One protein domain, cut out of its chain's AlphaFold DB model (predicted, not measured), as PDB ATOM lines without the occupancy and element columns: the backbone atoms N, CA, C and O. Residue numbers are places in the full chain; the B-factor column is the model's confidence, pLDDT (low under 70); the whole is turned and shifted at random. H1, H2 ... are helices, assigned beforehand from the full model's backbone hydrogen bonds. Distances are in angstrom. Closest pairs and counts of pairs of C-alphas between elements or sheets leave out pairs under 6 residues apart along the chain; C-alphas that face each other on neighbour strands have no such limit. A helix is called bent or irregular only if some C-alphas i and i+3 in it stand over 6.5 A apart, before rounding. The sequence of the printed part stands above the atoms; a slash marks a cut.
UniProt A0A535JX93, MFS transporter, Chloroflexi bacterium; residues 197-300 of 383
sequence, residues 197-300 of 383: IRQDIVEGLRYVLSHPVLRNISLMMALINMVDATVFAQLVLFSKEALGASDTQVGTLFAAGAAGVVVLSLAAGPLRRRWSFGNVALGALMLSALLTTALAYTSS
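This is residues 197 to 300 of the 383 residues of the protein "MFS transporter" of Chloroflexi bacterium (UniProt A0A535JX93). A long bent helix, H2, makes most of the length; H1 sticks out at a corner at its beginning with residues 197 to 204, and at its other end H3 and H4 fold back as a loose antiparallel pair, making an open V with H2. The printed part has 104 residues with four named helices, H1, H2, H3 and H4 in that order, and no named strand: class all helix. It is loose, with a radius of gyration of the C-alphas of 18.3 A, and only just elongated, spanning 53 by 35 by 24 A.

H1, residues 197 to 210, begins at C-alpha 197 (3.586, 87.798, -24.926) and is 19.8 A long. H2, residues 212 to 242, was assigned as one helix by its hydrogen bonds but is bent: C-alphas 229 and 232 are 7.5 A apart. Its arms are H2a, residues 212 to 229, 25.7 A, and H2b, residues 232 to 242, 14.8 A. H3, residues 247 to 274, is 40.2 A long, with a kink of 43 degrees near residue 267; it is only just irregular, C-alphas 266 and 269 being 6.7 A apart. H4, residues 277 to 296, 28.6 A, ends at C-alpha 296 (1.166, 97.889, 19.998).

H1 and H2a touch only at the corner, about perpendicular at 81 degrees; their closest C-alphas, of Leu 209 and Arg 215, are 5.1 A apart. H2a and H2b stand at a steep tilt of 41 degrees. H2b and H3 only just touch, with 3 pairs of C-alphas within 8 A, through residue 250 alone of H3; the closest, of Ser 239 and Val 250, are 6.8 A apart, at a steep tilt of 46 degrees, opposite ways. H3 and H4 are close but not clearly touching, at a shallow tilt of 20 degrees, opposite ways; their closest C-alphas, of Arg 272 and Val 280, are 7.0 A apart. H4 and H2b are near each other, while H2a is apart from H3 and H4. In H1, H2a, H2b and H4 every O i to N i+4 pair is within hydrogen-bond range; in H3, 22 of 24 are.

The C-alphas farthest apart, of Gln 199 and Ser 300, are 55.4 A apart. The printed part has no cut, and its three links are tight. Mean pLDDT of the printed part is 86.9, and no printed residue is under 70.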
ATOM      1  N   ILE A 197       3.385  87.523 -26.368       78.75
ATOM      2  CA  ILE A 197       3.586  87.798 -24.926       78.75
ATOM      3  C   ILE A 197       2.352  88.481 -24.314       78.75
ATOM      4  O   ILE A 197       1.938  88.167 -23.202       78.75
ATOM      5  N   ARG A 198       1.712  89.382 -25.071       83.31
ATOM      6  CA  ARG A 198       0.483  90.057 -24.638       83.31
ATOM      7  C   ARG A 198      -0.665  89.072 -24.400       83.31
ATOM      8  O   ARG A 198      -1.404  89.247 -23.436       83.31
ATOM      9  N   GLN A 199      -0.833  88.071 -25.267       80.94
ATOM     10  CA  GLN A 199      -1.879  87.059 -25.101       80.94
ATOM     11  C   GLN A 199      -1.642  86.223 -23.843       80.94
ATOM     12  O   GLN A 199      -2.580  86.067 -23.071       80.94
ATOM     13  N   ASP A 200      -0.403  85.802 -23.584       77.75
ATOM     14  CA  ASP A 200      -0.060  85.030 -22.382       77.75
ATOM     15  C   ASP A 200      -0.321  85.822 -21.094       77.75
ATOM     16  O   ASP A 200      -0.866  85.281 -20.135       77.75
ATOM     17  N   ILE A 201       0.016  87.119 -21.077       82.88
ATOM     18  CA  ILE A 201      -0.266  87.995 -19.929       82.88
ATOM     19  C   ILE A 201      -1.778  88.093 -19.691       82.88
ATOM     20  O   ILE A 201      -2.239  87.952 -18.558       82.88
ATOM     21  N   VAL A 202      -2.564  88.326 -20.748       86.69
ATOM     22  CA  VAL A 202      -4.026  88.450 -20.640       86.69
ATOM     23  C   VAL A 202      -4.665  87.127 -20.220       86.69
ATOM     24  O   VAL A 202      -5.578  87.126 -19.395       86.69
ATOM     25  N   GLU A 203      -4.196  86.006 -20.762       83.88
ATOM     26  CA  GLU A 203      -4.668  84.669 -20.411       83.88
ATOM     27  C   GLU A 203      -4.343  84.331 -18.953       83.88
ATOM     28  O   GLU A 203      -5.242  83.938 -18.211       83.88
ATOM     29  N   GLY A 204      -3.106  84.576 -18.508       82.94
ATOM     30  CA  GLY A 204      -2.685  84.371 -17.124       82.94
ATOM     31  C   GLY A 204      -3.481  85.229 -16.140       82.94
ATOM     32  O   GLY A 204      -3.986  84.720 -15.139       82.94
ATOM     33  N   LEU A 205      -3.683  86.513 -16.455       86.25
ATOM     34  CA  LEU A 205      -4.475  87.409 -15.613       86.25
ATOM     35  C   LEU A 205      -5.945  86.973 -15.555       86.25
ATOM     36  O   LEU A 205      -6.532  86.905 -14.475       86.25
ATOM     37  N   ARG A 206      -6.542  86.614 -16.698       89.88
ATOM     38  CA  ARG A 206      -7.911  86.082 -16.751       89.88
ATOM     39  C   ARG A 206      -8.032  84.781 -15.959       89.88
ATOM     40  O   ARG A 206      -9.029  84.585 -15.266       89.88
ATOM     41  N   TYR A 207      -7.040  83.902 -16.034       86.25
ATOM     42  CA  TYR A 207      -7.020  82.642 -15.301       86.25
ATOM     43  C   TYR A 207      -6.997  82.871 -13.784       86.25
ATOM     44  O   TYR A 207      -7.850  82.336 -13.075       86.25
ATOM     45  N   VAL A 208      -6.100  83.737 -13.298       88.12
ATOM     46  CA  VAL A 208      -6.010  84.096 -11.872       88.12
ATOM     47  C   VAL A 208      -7.306  84.735 -11.373       88.12
ATOM     48  O   VAL A 208      -7.800  84.365 -10.312       88.12
ATOM     49  N   LEU A 209      -7.890  85.659 -12.143       90.00
ATOM     50  CA  LEU A 209      -9.109  86.370 -11.747       90.00
ATOM     51  C   LEU A 209     -10.381  85.509 -11.835       90.00
ATOM     52  O   LEU A 209     -11.340  85.774 -11.108       90.00
ATOM     53  N   SER A 210     -10.405  84.491 -12.701       91.12
ATOM     54  CA  SER A 210     -11.550  83.579 -12.855       91.12
ATOM     55  C   SER A 210     -11.554  82.436 -11.841       91.12
ATOM     56  O   SER A 210     -12.626  81.988 -11.441       91.12
ATOM     57  N   HIS A 211     -10.383  81.976 -11.390       92.38
ATOM     58  CA  HIS A 211     -10.291  80.903 -10.403       92.38
ATOM     59  C   HIS A 211     -10.457  81.448  -8.976       92.38
ATOM     60  O   HIS A 211      -9.595  82.191  -8.505       92.38
ATOM     61  N   PRO A 212     -11.507  81.050  -8.229       88.19
ATOM     62  CA  PRO A 212     -11.831  81.654  -6.934       88.19
ATOM     63  C   PRO A 212     -10.721  81.478  -5.891       88.19
ATOM     64  O   PRO A 212     -10.463  82.394  -5.115       88.19
ATOM     65  N   VAL A 213     -10.021  80.339  -5.893       87.56
ATOM     66  CA  VAL A 213      -8.905  80.079  -4.966       87.56
ATOM     67  C   VAL A 213      -7.711  80.986  -5.270       87.56
ATOM     68  O   VAL A 213      -7.195  81.633  -4.362       87.56
ATOM     69  N   LEU A 214      -7.298  81.078  -6.539       86.88
ATOM     70  CA  LEU A 214      -6.166  81.916  -6.945       86.88
ATOM     71  C   LEU A 214      -6.467  83.394  -6.722       86.88
ATOM     72  O   LEU A 214      -5.667  84.080  -6.099       86.88
ATOM     73  N   ARG A 215      -7.656  83.855  -7.120       90.06
ATOM     74  CA  ARG A 215      -8.118  85.221  -6.864       90.06
ATOM     75  C   ARG A 215      -8.055  85.575  -5.379       90.06
ATOM     76  O   ARG A 215      -7.543  86.635  -5.031       90.06
ATOM     77  N   ASN A 216      -8.562  84.701  -4.507       88.44
ATOM     78  CA  ASN A 216      -8.586  84.958  -3.067       88.44
ATOM     79  C   ASN A 216      -7.171  84.969  -2.465       88.44
ATOM     80  O   ASN A 216      -6.874  85.840  -1.653       88.44
ATOM     81  N   ILE A 217      -6.285  84.058  -2.885       85.56
ATOM     82  CA  ILE A 217      -4.881  84.042  -2.440       85.56
ATOM     83  C   ILE A 217      -4.142  85.292  -2.929       85.56
ATOM     84  O   ILE A 217      -3.438  85.925  -2.144       85.56
ATOM     85  N   SER A 218      -4.328  85.690  -4.189       87.06
ATOM     86  CA  SER A 218      -3.727  86.904  -4.747       87.06
ATOM     87  C   SER A 218      -4.205  88.162  -4.026       87.06
ATOM     88  O   SER A 218      -3.384  89.009  -3.686       87.06
ATOM     89  N   LEU A 219      -5.506  88.273  -3.741       89.12
ATOM     90  CA  LEU A 219      -6.063  89.403  -2.994       89.12
ATOM     91  C   LEU A 219      -5.547  89.434  -1.551       89.12
ATOM     92  O   LEU A 219      -5.159  90.491  -1.061       89.12
ATOM     93  N   MET A 220      -5.472  88.276  -0.893       85.94
ATOM     94  CA  MET A 220      -4.895  88.154   0.443       85.94
ATOM     95  C   MET A 220      -3.421  88.587   0.459       85.94
ATOM     96  O   MET A 220      -3.038  89.391   1.301       85.94
ATOM     97  N   MET A 221      -2.602  88.121  -0.491       87.00
ATOM     98  CA  MET A 221      -1.199  88.540  -0.601       87.00
ATOM     99  C   MET A 221      -1.065  90.031  -0.908       87.00
ATOM    100  O   MET A 221      -0.192  90.677  -0.337       87.00
ATOM    101  N   ALA A 222      -1.909  90.593  -1.774       87.25
ATOM    102  CA  ALA A 222      -1.890  92.023  -2.070       87.25
ATOM    103  C   ALA A 222      -2.173  92.862  -0.813       87.25
ATOM    104  O   ALA A 222      -1.451  93.818  -0.543       87.25
ATOM    105  N   LEU A 223      -3.168  92.465  -0.013       88.44
ATOM    106  CA  LEU A 223      -3.479  93.121   1.259       88.44
ATOM    107  C   LEU A 223      -2.332  92.996   2.267       88.44
ATOM    108  O   LEU A 223      -1.968  93.995   2.878       88.44
ATOM    109  N   ILE A 224      -1.733  91.807   2.401       84.81
ATOM    110  CA  ILE A 224      -0.575  91.592   3.285       84.81
ATOM    111  C   ILE A 224       0.589  92.499   2.871       84.81
ATOM    112  O   ILE A 224       1.094  93.238   3.704       84.81
ATOM    113  N   ASN A 225       0.961  92.523   1.587       85.94
ATOM    114  CA  ASN A 225       2.059  93.368   1.102       85.94
ATOM    115  C   ASN A 225       1.778  94.865   1.300       85.94
ATOM    116  O   ASN A 225       2.691  95.628   1.602       85.94
ATOM    117  N   MET A 226       0.521  95.292   1.145       84.81
ATOM    118  CA  MET A 226       0.130  96.684   1.367       84.81
ATOM    119  C   MET A 226       0.279  97.096   2.836       84.81
ATOM    120  O   MET A 226       0.695  98.219   3.110       84.81
ATOM    121  N   VAL A 227      -0.047  96.198   3.772       83.56
ATOM    122  CA  VAL A 227       0.142  96.430   5.211       83.56
ATOM    123  C   VAL A 227       1.628  96.375   5.573       83.56
ATOM    124  O   VAL A 227       2.126  97.290   6.222       83.56
ATOM    125  N   ASP A 228       2.353  95.359   5.102       82.75
ATOM    126  CA  ASP A 228       3.766  95.135   5.433       82.75
ATOM    127  C   ASP A 228       4.695  96.244   4.922       82.75
ATOM    128  O   ASP A 228       5.732  96.506   5.535       82.75
ATOM    129  N   ALA A 229       4.318  96.945   3.846       78.69
ATOM    130  CA  ALA A 229       5.130  97.998   3.234       78.69
ATOM    131  C   ALA A 229       5.568  99.103   4.216       78.69
ATOM    132  O   ALA A 229       6.632  99.697   4.034       78.69
ATOM    133  N   THR A 230       4.775  99.392   5.253       81.75
ATOM    134  CA  THR A 230       5.081 100.441   6.241       81.75
ATOM    135  C   THR A 230       5.508  99.906   7.604       81.75
ATOM    136  O   THR A 230       5.994 100.690   8.425       81.75
ATOM    137  N   VAL A 231       5.411  98.592   7.842       84.44
ATOM    138  CA  VAL A 231       5.637  97.977   9.160       84.44
ATOM    139  C   VAL A 231       7.020  98.307   9.710       84.44
ATOM    140  O   VAL A 231       7.134  98.702  10.866       84.44
ATOM    141  N   PHE A 232       8.080  98.217   8.903       82.81
ATOM    142  CA  PHE A 232       9.435  98.505   9.384       82.81
ATOM    143  C   PHE A 232       9.639  99.974   9.769       82.81
ATOM    144  O   PHE A 232      10.243 100.257  10.804       82.81
ATOM    145  N   ALA A 233       9.106 100.908   8.978       85.50
ATOM    146  CA  ALA A 233       9.184 102.334   9.287       85.50
ATOM    147  C   ALA A 233       8.398 102.665  10.565       85.50
ATOM    148  O   ALA A 233       8.899 103.364  11.447       85.50
ATOM    149  N   GLN A 234       7.195 102.100  10.697       87.31
ATOM    150  CA  GLN A 234       6.363 102.234  11.890       87.31
ATOM    151  C   GLN A 234       7.034 101.625  13.121       87.31
ATOM    152  O   GLN A 234       7.006 102.230  14.188       87.31
ATOM    153  N   LEU A 235       7.676 100.465  12.980       87.12
ATOM    154  CA  LEU A 235       8.365  99.782  14.070       87.12
ATOM    155  C   LEU A 235       9.541 100.604  14.606       87.12
ATOM    156  O   LEU A 235       9.706 100.717  15.823       87.12
ATOM    157  N   VAL A 236      10.336 101.206  13.717       89.50
ATOM    158  CA  VAL A 236      11.426 102.118  14.102       89.50
ATOM    159  C   VAL A 236      10.863 103.337  14.824       89.50
ATOM    160  O   VAL A 236      11.325 103.651  15.921       89.50
ATOM    161  N   LEU A 237       9.852 103.987  14.241       88.94
ATOM    162  CA  LEU A 237       9.229 105.182  14.807       88.94
ATOM    163  C   LEU A 237       8.634 104.900  16.190       88.94
ATOM    164  O   LEU A 237       8.931 105.608  17.144       88.94
ATOM    165  N   PHE A 238       7.868 103.818  16.332       88.94
ATOM    166  CA  PHE A 238       7.283 103.389  17.600       88.94
ATOM    167  C   PHE A 238       8.360 103.086  18.647       88.94
ATOM    168  O   PHE A 238       8.297 103.572  19.777       88.94
ATOM    169  N   SER A 239       9.401 102.344  18.266       88.94
ATOM    170  CA  SER A 239      10.501 102.022  19.180       88.94
ATOM    171  C   SER A 239      11.229 103.283  19.652       88.94
ATOM    172  O   SER A 239      11.555 103.410  20.831       88.94
ATOM    173  N   LYS A 240      11.467 104.239  18.751       88.19
ATOM    174  CA  LYS A 240      12.199 105.475  19.045       88.19
ATOM    175  C   LYS A 240      11.370 106.494  19.814       88.19
ATOM    176  O   LYS A 240      11.830 106.992  20.837       88.19
ATOM    177  N   GLU A 241      10.170 106.796  19.338       89.12
ATOM    178  CA  GLU A 241       9.345 107.888  19.856       89.12
ATOM    179  C   GLU A 241       8.449 107.454  21.016       89.12
ATOM    180  O   GLU A 241       8.356 108.175  22.008       89.12
ATOM    181  N   ALA A 242       7.824 106.272  20.941       87.62
ATOM    182  CA  ALA A 242       6.914 105.806  21.991       87.62
ATOM    183  C   ALA A 242       7.660 105.103  23.136       87.62
ATOM    184  O   ALA A 242       7.355 105.330  24.309       87.62
ATOM    185  N   LEU A 243       8.661 104.275  22.815       87.62
ATOM    186  CA  LEU A 243       9.397 103.489  23.816       87.62
ATOM    187  C   LEU A 243      10.711 104.139  24.275       87.62
ATOM    188  O   LEU A 243      11.254 103.747  25.313       87.62
ATOM    189  N   GLY A 244      11.212 105.147  23.553       86.75
ATOM    190  CA  GLY A 244      12.483 105.808  23.860       86.75
ATOM    191  C   GLY A 244      13.700 104.898  23.668       86.75
ATOM    192  O   GLY A 244      14.670 105.010  24.417       86.75
ATOM    193  N   ALA A 245      13.640 103.960  22.718       88.12
ATOM    194  CA  ALA A 245      14.688 102.973  22.497       88.12
ATOM    195  C   ALA A 245      15.983 103.602  21.943       88.12
ATOM    196  O   ALA A 245      15.987 104.413  21.012       88.12
ATOM    197  N   SER A 246      17.121 103.168  22.478       90.06
ATOM    198  CA  SER A 246      18.448 103.464  21.919       90.06
ATOM    199  C   SER A 246      18.641 102.834  20.528       90.06
ATOM    200  O   SER A 246      17.895 101.941  20.129       90.06
ATOM    201  N   ASP A 247      19.636 103.294  19.760       86.44
ATOM    202  CA  ASP A 247      19.951 102.708  18.442       86.44
ATOM    203  C   ASP A 247      20.310 101.225  18.553       86.44
ATOM    204  O   ASP A 247      19.818 100.409  17.778       86.44
ATOM    205  N   THR A 248      21.074 100.858  19.586       87.81
ATOM    206  CA  THR A 248      21.427  99.464  19.883       87.81
ATOM    207  C   THR A 248      20.189  98.610  20.125       87.81
ATOM    208  O   THR A 248      20.098  97.495  19.630       87.81
ATOM    209  N   GLN A 249      19.206  99.138  20.855       89.44
ATOM    210  CA  GLN A 249      17.954  98.443  21.148       89.44
ATOM    211  C   GLN A 249      17.109  98.195  19.893       89.44
ATOM    212  O   GLN A 249      16.600  97.088  19.715       89.44
ATOM    213  N   VAL A 250      17.010  99.187  19.003       88.50
ATOM    214  CA  VAL A 250      16.366  99.004  17.695       88.50
ATOM    215  C   VAL A 250      17.140  97.976  16.866       88.50
ATOM    216  O   VAL A 250      16.534  97.052  16.337       88.50
ATOM    217  N   GLY A 251      18.472  98.049  16.828       87.50
ATOM    218  CA  GLY A 251      19.306  97.047  16.156       87.50
ATOM    219  C   GLY A 251      19.052  95.620  16.657       87.50
ATOM    220  O   GLY A 251      18.838  94.711  15.855       87.50
ATOM    221  N   THR A 252      18.979  95.423  17.976       88.62
ATOM    222  CA  THR A 252      18.653  94.124  18.587       88.62
ATOM    223  C   THR A 252      17.255  93.638  18.204       88.62
ATOM    224  O   THR A 252      17.075  92.446  17.971       88.62
ATOM    225  N   LEU A 253      16.268  94.535  18.095       89.44
ATOM    226  CA  LEU A 253      14.909  94.191  17.664       89.44
ATOM    227  C   LEU A 253      14.895  93.622  16.238       89.44
ATOM    228  O   LEU A 253      14.302  92.570  15.999       89.44
ATOM    229  N   PHE A 254      15.587  94.275  15.303       88.38
ATOM    230  CA  PHE A 254      15.715  93.784  13.927       88.38
ATOM    231  C   PHE A 254      16.495  92.466  13.854       88.38
ATOM    232  O   PHE A 254      16.082  91.552  13.140       88.38
ATOM    233  N   ALA A 255      17.569  92.328  14.638       88.56
ATOM    234  CA  ALA A 255      18.327  91.082  14.728       88.56
ATOM    235  C   ALA A 255      17.471  89.920  15.267       88.56
ATOM    236  O   ALA A 255      17.523  88.813  14.732       88.56
ATOM    237  N   ALA A 256      16.634  90.171  16.280       91.50
ATOM    238  CA  ALA A 256      15.686  89.189  16.802       91.50
ATOM    239  C   ALA A 256      14.620  88.811  15.761       91.50
ATOM    240  O   ALA A 256      14.302  87.630  15.614       91.50
ATOM    241  N   GLY A 257      14.112  89.785  14.998       89.62
ATOM    242  CA  GLY A 257      13.198  89.542  13.881       89.62
ATOM    243  C   GLY A 257      13.808  88.623  12.821       89.62
ATOM    244  O   GLY A 257      13.209  87.609  12.461       89.62
ATOM    245  N   ALA A 258      15.037  88.909  12.386       90.12
ATOM    246  CA  ALA A 258      15.760  88.066  11.436       90.12
ATOM    247  C   ALA A 258      16.025  86.655  11.981       90.12
ATOM    248  O   ALA A 258      15.804  85.672  11.275       90.12
ATOM    249  N   ALA A 259      16.421  86.531  13.254       93.06
ATOM    250  CA  ALA A 259      16.582  85.234  13.910       93.06
ATOM    251  C   ALA A 259      15.265  84.440  13.933       93.06
ATOM    252  O   ALA A 259      15.260  83.242  13.644       93.06
ATOM    253  N   GLY A 260      14.139  85.108  14.202       92.19
ATOM    254  CA  GLY A 260      12.803  84.522  14.115       92.19
ATOM    255  C   GLY A 260      12.490  83.989  12.716       92.19
ATOM    256  O   GLY A 260      12.042  82.848  12.586       92.19
ATOM    257  N   VAL A 261      12.794  84.761  11.665       92.38
ATOM    258  CA  VAL A 261      12.631  84.316  10.269       92.38
ATOM    259  C   VAL A 261      13.501  83.095   9.980       92.38
ATOM    260  O   VAL A 261      12.993  82.130   9.417       92.38
ATOM    261  N   VAL A 262      14.771  83.081  10.395       92.94
ATOM    262  CA  VAL A 262      15.667  81.924  10.210       92.94
ATOM    263  C   VAL A 262      15.094  80.677  10.886       92.94
ATOM    264  O   VAL A 262      14.933  79.641  10.238       92.94
ATOM    265  N   VAL A 263      14.737  80.774  12.169       94.50
ATOM    266  CA  VAL A 263      14.220  79.640  12.950       94.50
ATOM    267  C   VAL A 263      12.921  79.104  12.348       94.50
ATOM    268  O   VAL A 263      12.812  77.903  12.093       94.50
ATOM    269  N   LEU A 264      11.948  79.977  12.073       92.38
ATOM    270  CA  LEU A 264      10.647  79.569  11.541       92.38
ATOM    271  C   LEU A 264      10.745  79.051  10.100       92.38
ATOM    272  O   LEU A 264      10.067  78.080   9.762       92.38
ATOM    273  N   SER A 265      11.620  79.622   9.269       92.00
ATOM    274  CA  SER A 265      11.816  79.161   7.887       92.00
ATOM    275  C   SER A 265      12.450  77.768   7.841       92.00
ATOM    276  O   SER A 265      12.011  76.913   7.072       92.00
ATOM    277  N   LEU A 266      13.419  77.481   8.717       91.25
ATOM    278  CA  LEU A 266      13.996  76.138   8.843       91.25
ATOM    279  C   LEU A 266      13.001  75.133   9.449       91.25
ATOM    280  O   LEU A 266      12.980  73.965   9.047       91.25
ATOM    281  N   ALA A 267      12.138  75.580  10.366       91.25
ATOM    282  CA  ALA A 267      11.094  74.759  10.979       91.25
ATOM    283  C   ALA A 267       9.878  74.502  10.062       91.25
ATOM    284  O   ALA A 267       9.130  73.548  10.295       91.25
ATOM    285  N   ALA A 268       9.688  75.294   9.001       87.19
ATOM    286  CA  ALA A 268       8.515  75.226   8.124       87.19
ATOM    287  C   ALA A 268       8.324  73.847   7.466       87.19
ATOM    288  O   ALA A 268       7.204  73.343   7.375       87.19
ATOM    289  N   GLY A 269       9.415  73.204   7.038       85.62
ATOM    290  CA  GLY A 269       9.378  71.871   6.428       85.62
ATOM    291  C   GLY A 269       8.814  70.792   7.366       85.62
ATOM    292  O   GLY A 269       7.805  70.167   7.029       85.62
ATOM    293  N   PRO A 270       9.423  70.578   8.547       87.06
ATOM    294  CA  PRO A 270       8.890  69.682   9.573       87.06
ATOM    295  C   PRO A 270       7.439  69.988   9.966       87.06
ATOM    296  O   PRO A 270       6.631  69.067  10.083       87.06
ATOM    297  N   LEU A 271       7.083  71.270  10.114       86.81
ATOM    298  CA  LEU A 271       5.731  71.677  10.503       86.81
ATOM    299  C   LEU A 271       4.692  71.292   9.438       86.81
ATOM    300  O   LEU A 271       3.648  70.730   9.764       86.81
ATOM    301  N   ARG A 272       5.024  71.486   8.156       86.31
ATOM    302  CA  ARG A 272       4.176  71.119   7.007       86.31
ATOM    303  C   ARG A 272       4.059  69.607   6.786       86.31
ATOM    304  O   ARG A 272       3.125  69.162   6.130       86.31
ATOM    305  N   ARG A 273       4.992  68.802   7.310       85.50
ATOM    306  CA  ARG A 273       4.855  67.331   7.326       85.50
ATOM    307  C   ARG A 273       3.847  66.861   8.368       85.50
ATOM    308  O   ARG A 273       3.255  65.803   8.196       85.50
ATOM    309  N   ARG A 274       3.671  67.629   9.447       86.81
ATOM    310  CA  ARG A 274       2.764  67.280  10.542       86.81
ATOM    311  C   ARG A 274       1.363  67.847  10.325       86.81
ATOM    312  O   ARG A 274       0.396  67.172  10.658       86.81
ATOM    313  N   TRP A 275       1.248  69.080   9.825       87.31
ATOM    314  CA  TRP A 275      -0.010  69.832   9.720       87.31
ATOM    315  C   TRP A 275      -0.306  70.251   8.270       87.31
ATOM    316  O   TRP A 275       0.604  70.417   7.458       87.31
ATOM    317  N   SER A 276      -1.588  70.449   7.941       86.56
ATOM    318  CA  SER A 276      -2.010  70.879   6.601       86.56
ATOM    319  C   SER A 276      -1.528  72.300   6.277       86.56
ATOM    320  O   SER A 276      -1.392  73.147   7.160       86.56
ATOM    321  N   PHE A 277      -1.311  72.583   4.987       80.38
ATOM    322  CA  PHE A 277      -0.858  73.899   4.518       80.38
ATOM    323  C   PHE A 277      -1.769  75.038   4.997       80.38
ATOM    324  O   PHE A 277      -1.269  76.040   5.499       80.38
ATOM    325  N   GLY A 278      -3.092  74.862   4.897       81.56
ATOM    326  CA  GLY A 278      -4.064  75.870   5.326       81.56
ATOM    327  C   GLY A 278      -3.963  76.191   6.818       81.56
ATOM    328  O   GLY A 278      -3.945  77.362   7.182       81.56
ATOM    329  N   ASN A 279      -3.811  75.171   7.670       85.31
ATOM    330  CA  ASN A 279      -3.705  75.366   9.118       85.31
ATOM    331  C   ASN A 279      -2.407  76.081   9.499       85.31
ATOM    332  O   ASN A 279      -2.427  76.977  10.336       85.31
ATOM    333  N   VAL A 280      -1.285  75.709   8.874       86.19
ATOM    334  CA  VAL A 280       0.008  76.360   9.131       86.19
ATOM    335  C   VAL A 280      -0.002  77.805   8.631       86.19
ATOM    336  O   VAL A 280       0.421  78.696   9.360       86.19
ATOM    337  N   ALA A 281      -0.518  78.057   7.425       82.38
ATOM    338  CA  ALA A 281      -0.563  79.394   6.841       82.38
ATOM    339  C   ALA A 281      -1.492  80.337   7.622       82.38
ATOM    340  O   ALA A 281      -1.069  81.416   8.029       82.38
ATOM    341  N   LEU A 282      -2.737  79.922   7.887       84.56
ATOM    342  CA  LEU A 282      -3.686  80.730   8.657       84.56
ATOM    343  C   LEU A 282      -3.235  80.888  10.110       84.56
ATOM    344  O   LEU A 282      -3.300  81.991  10.645       84.56
ATOM    345  N   GLY A 283      -2.718  79.826  10.733       88.00
ATOM    346  CA  GLY A 283      -2.179  79.882  12.090       88.00
ATOM    347  C   GLY A 283      -1.013  80.863  12.217       88.00
ATOM    348  O   GLY A 283      -0.985  81.650  13.159       88.00
ATOM    349  N   ALA A 284      -0.095  80.881  11.245       86.88
ATOM    350  CA  ALA A 284       1.006  81.842  11.209       86.88
ATOM    351  C   ALA A 284       0.509  83.285  11.029       86.88
ATOM    352  O   ALA A 284       0.985  84.177  11.728       86.88
ATOM    353  N   LEU A 285      -0.479  83.518  10.155       85.25
ATOM    354  CA  LEU A 285      -1.080  84.844   9.966       85.25
ATOM    355  C   LEU A 285      -1.790  85.339  11.232       85.25
ATOM    356  O   LEU A 285      -1.591  86.482  11.638       85.25
ATOM    357  N   MET A 286      -2.577  84.480  11.887       88.62
ATOM    358  CA  MET A 286      -3.265  84.827  13.134       88.62
ATOM    359  C   MET A 286      -2.280  85.080  14.275       88.62
ATOM    360  O   MET A 286      -2.448  86.040  15.023       88.62
ATOM    361  N   LEU A 287      -1.230  84.261  14.391       89.88
ATOM    362  CA  LEU A 287      -0.174  84.471  15.377       89.88
ATOM    363  C   LEU A 287       0.576  85.781  15.117       89.88
ATOM    364  O   LEU A 287       0.807  86.539  16.052       89.88
ATOM    365  N   SER A 288       0.905  86.079  13.857       86.81
ATOM    366  CA  SER A 288       1.538  87.342  13.470       86.81
ATOM    367  C   SER A 288       0.669  88.535  13.863       86.81
ATOM    368  O   SER A 288       1.156  89.444  14.525       86.81
ATOM    369  N   ALA A 289      -0.629  88.498  13.537       86.06
ATOM    370  CA  ALA A 289      -1.575  89.547  13.913       86.06
ATOM    371  C   ALA A 289      -1.695  89.706  15.440       86.06
ATOM    372  O   ALA A 289      -1.745  90.825  15.948       86.06
ATOM    373  N   LEU A 290      -1.703  88.601  16.188       90.56
ATOM    374  CA  LEU A 290      -1.755  88.636  17.649       90.56
ATOM    375  C   LEU A 290      -0.489  89.268  18.243       90.56
ATOM    376  O   LEU A 290      -0.587  90.108  19.133       90.56
ATOM    377  N   LEU A 291       0.689  88.888  17.744       88.69
ATOM    378  CA  LEU A 291       1.973  89.394  18.228       88.69
ATOM    379  C   LEU A 291       2.181  90.874  17.889       88.69
ATOM    380  O   LEU A 291       2.639  91.627  18.745       88.69
ATOM    381  N   THR A 292       1.807  91.320  16.686       83.62
ATOM    382  CA  THR A 292       1.858  92.748  16.328       83.62
ATOM    383  C   THR A 292       0.857  93.568  17.138       83.62
ATOM    384  O   THR A 292       1.197  94.655  17.602       83.62
ATOM    385  N   THR A 293      -0.339  93.033  17.399       86.06
ATOM    386  CA  THR A 293      -1.312  93.674  18.298       86.06
ATOM    387  C   THR A 293      -0.758  93.779  19.719       86.06
ATOM    388  O   THR A 293      -0.811  94.846  20.322       86.06
ATOM    389  N   ALA A 294      -0.163  92.709  20.250       86.81
ATOM    390  CA  ALA A 294       0.462  92.720  21.572       86.81
ATOM    391  C   ALA A 294       1.618  93.735  21.662       86.81
ATOM    392  O   ALA A 294       1.753  94.443  22.662       86.81
ATOM    393  N   LEU A 295       2.414  93.858  20.596       83.94
ATOM    394  CA  LEU A 295       3.482  94.850  20.507       83.94
ATOM    395  C   LEU A 295       2.937  96.284  20.580       83.94
ATOM    396  O   LEU A 295       3.522  97.114  21.271       83.94
ATOM    397  N   ALA A 296       1.794  96.566  19.950       83.50
ATOM    398  CA  ALA A 296       1.166  97.889  19.998       83.50
ATOM    399  C   ALA A 296       0.736  98.310  21.418       83.50
ATOM    400  O   ALA A 296       0.731  99.499  21.732       83.50
ATOM    401  N   TYR A 297       0.418  97.351  22.295       86.00
ATOM    402  CA  TYR A 297       0.097  97.609  23.706       86.00
ATOM    403  C   TYR A 297       1.323  97.626  24.628       86.00
ATOM    404  O   TYR A 297       1.199  97.886  25.826       86.00
ATOM    405  N   THR A 298       2.514  97.355  24.097       85.69
ATOM    406  CA  THR A 298       3.743  97.360  24.889       85.69
ATOM    407  C   THR A 298       4.147  98.800  25.203       85.69
ATOM    408  O   THR A 298       4.330  99.612  24.304       85.69
ATOM    409  N   SER A 299       4.298  99.125  26.487       79.88
ATOM    410  CA  SER A 299       4.652 100.473  26.969       79.88
ATOM    411  C   SER A 299       6.105 100.603  27.436       79.88
ATOM    412  O   SER A 299       6.560 101.691  27.790       79.88
ATOM    413  N   SER A 300       6.849  99.497  27.467       76.38
ATOM    414  CA  SER A 300       8.229  99.470  27.943       76.38
ATOM    415  C   SER A 300       9.082  98.555  27.076       76.38
ATOM    416  O   SER A 300       8.630  97.491  26.671       76.38
TER     417      SER A 300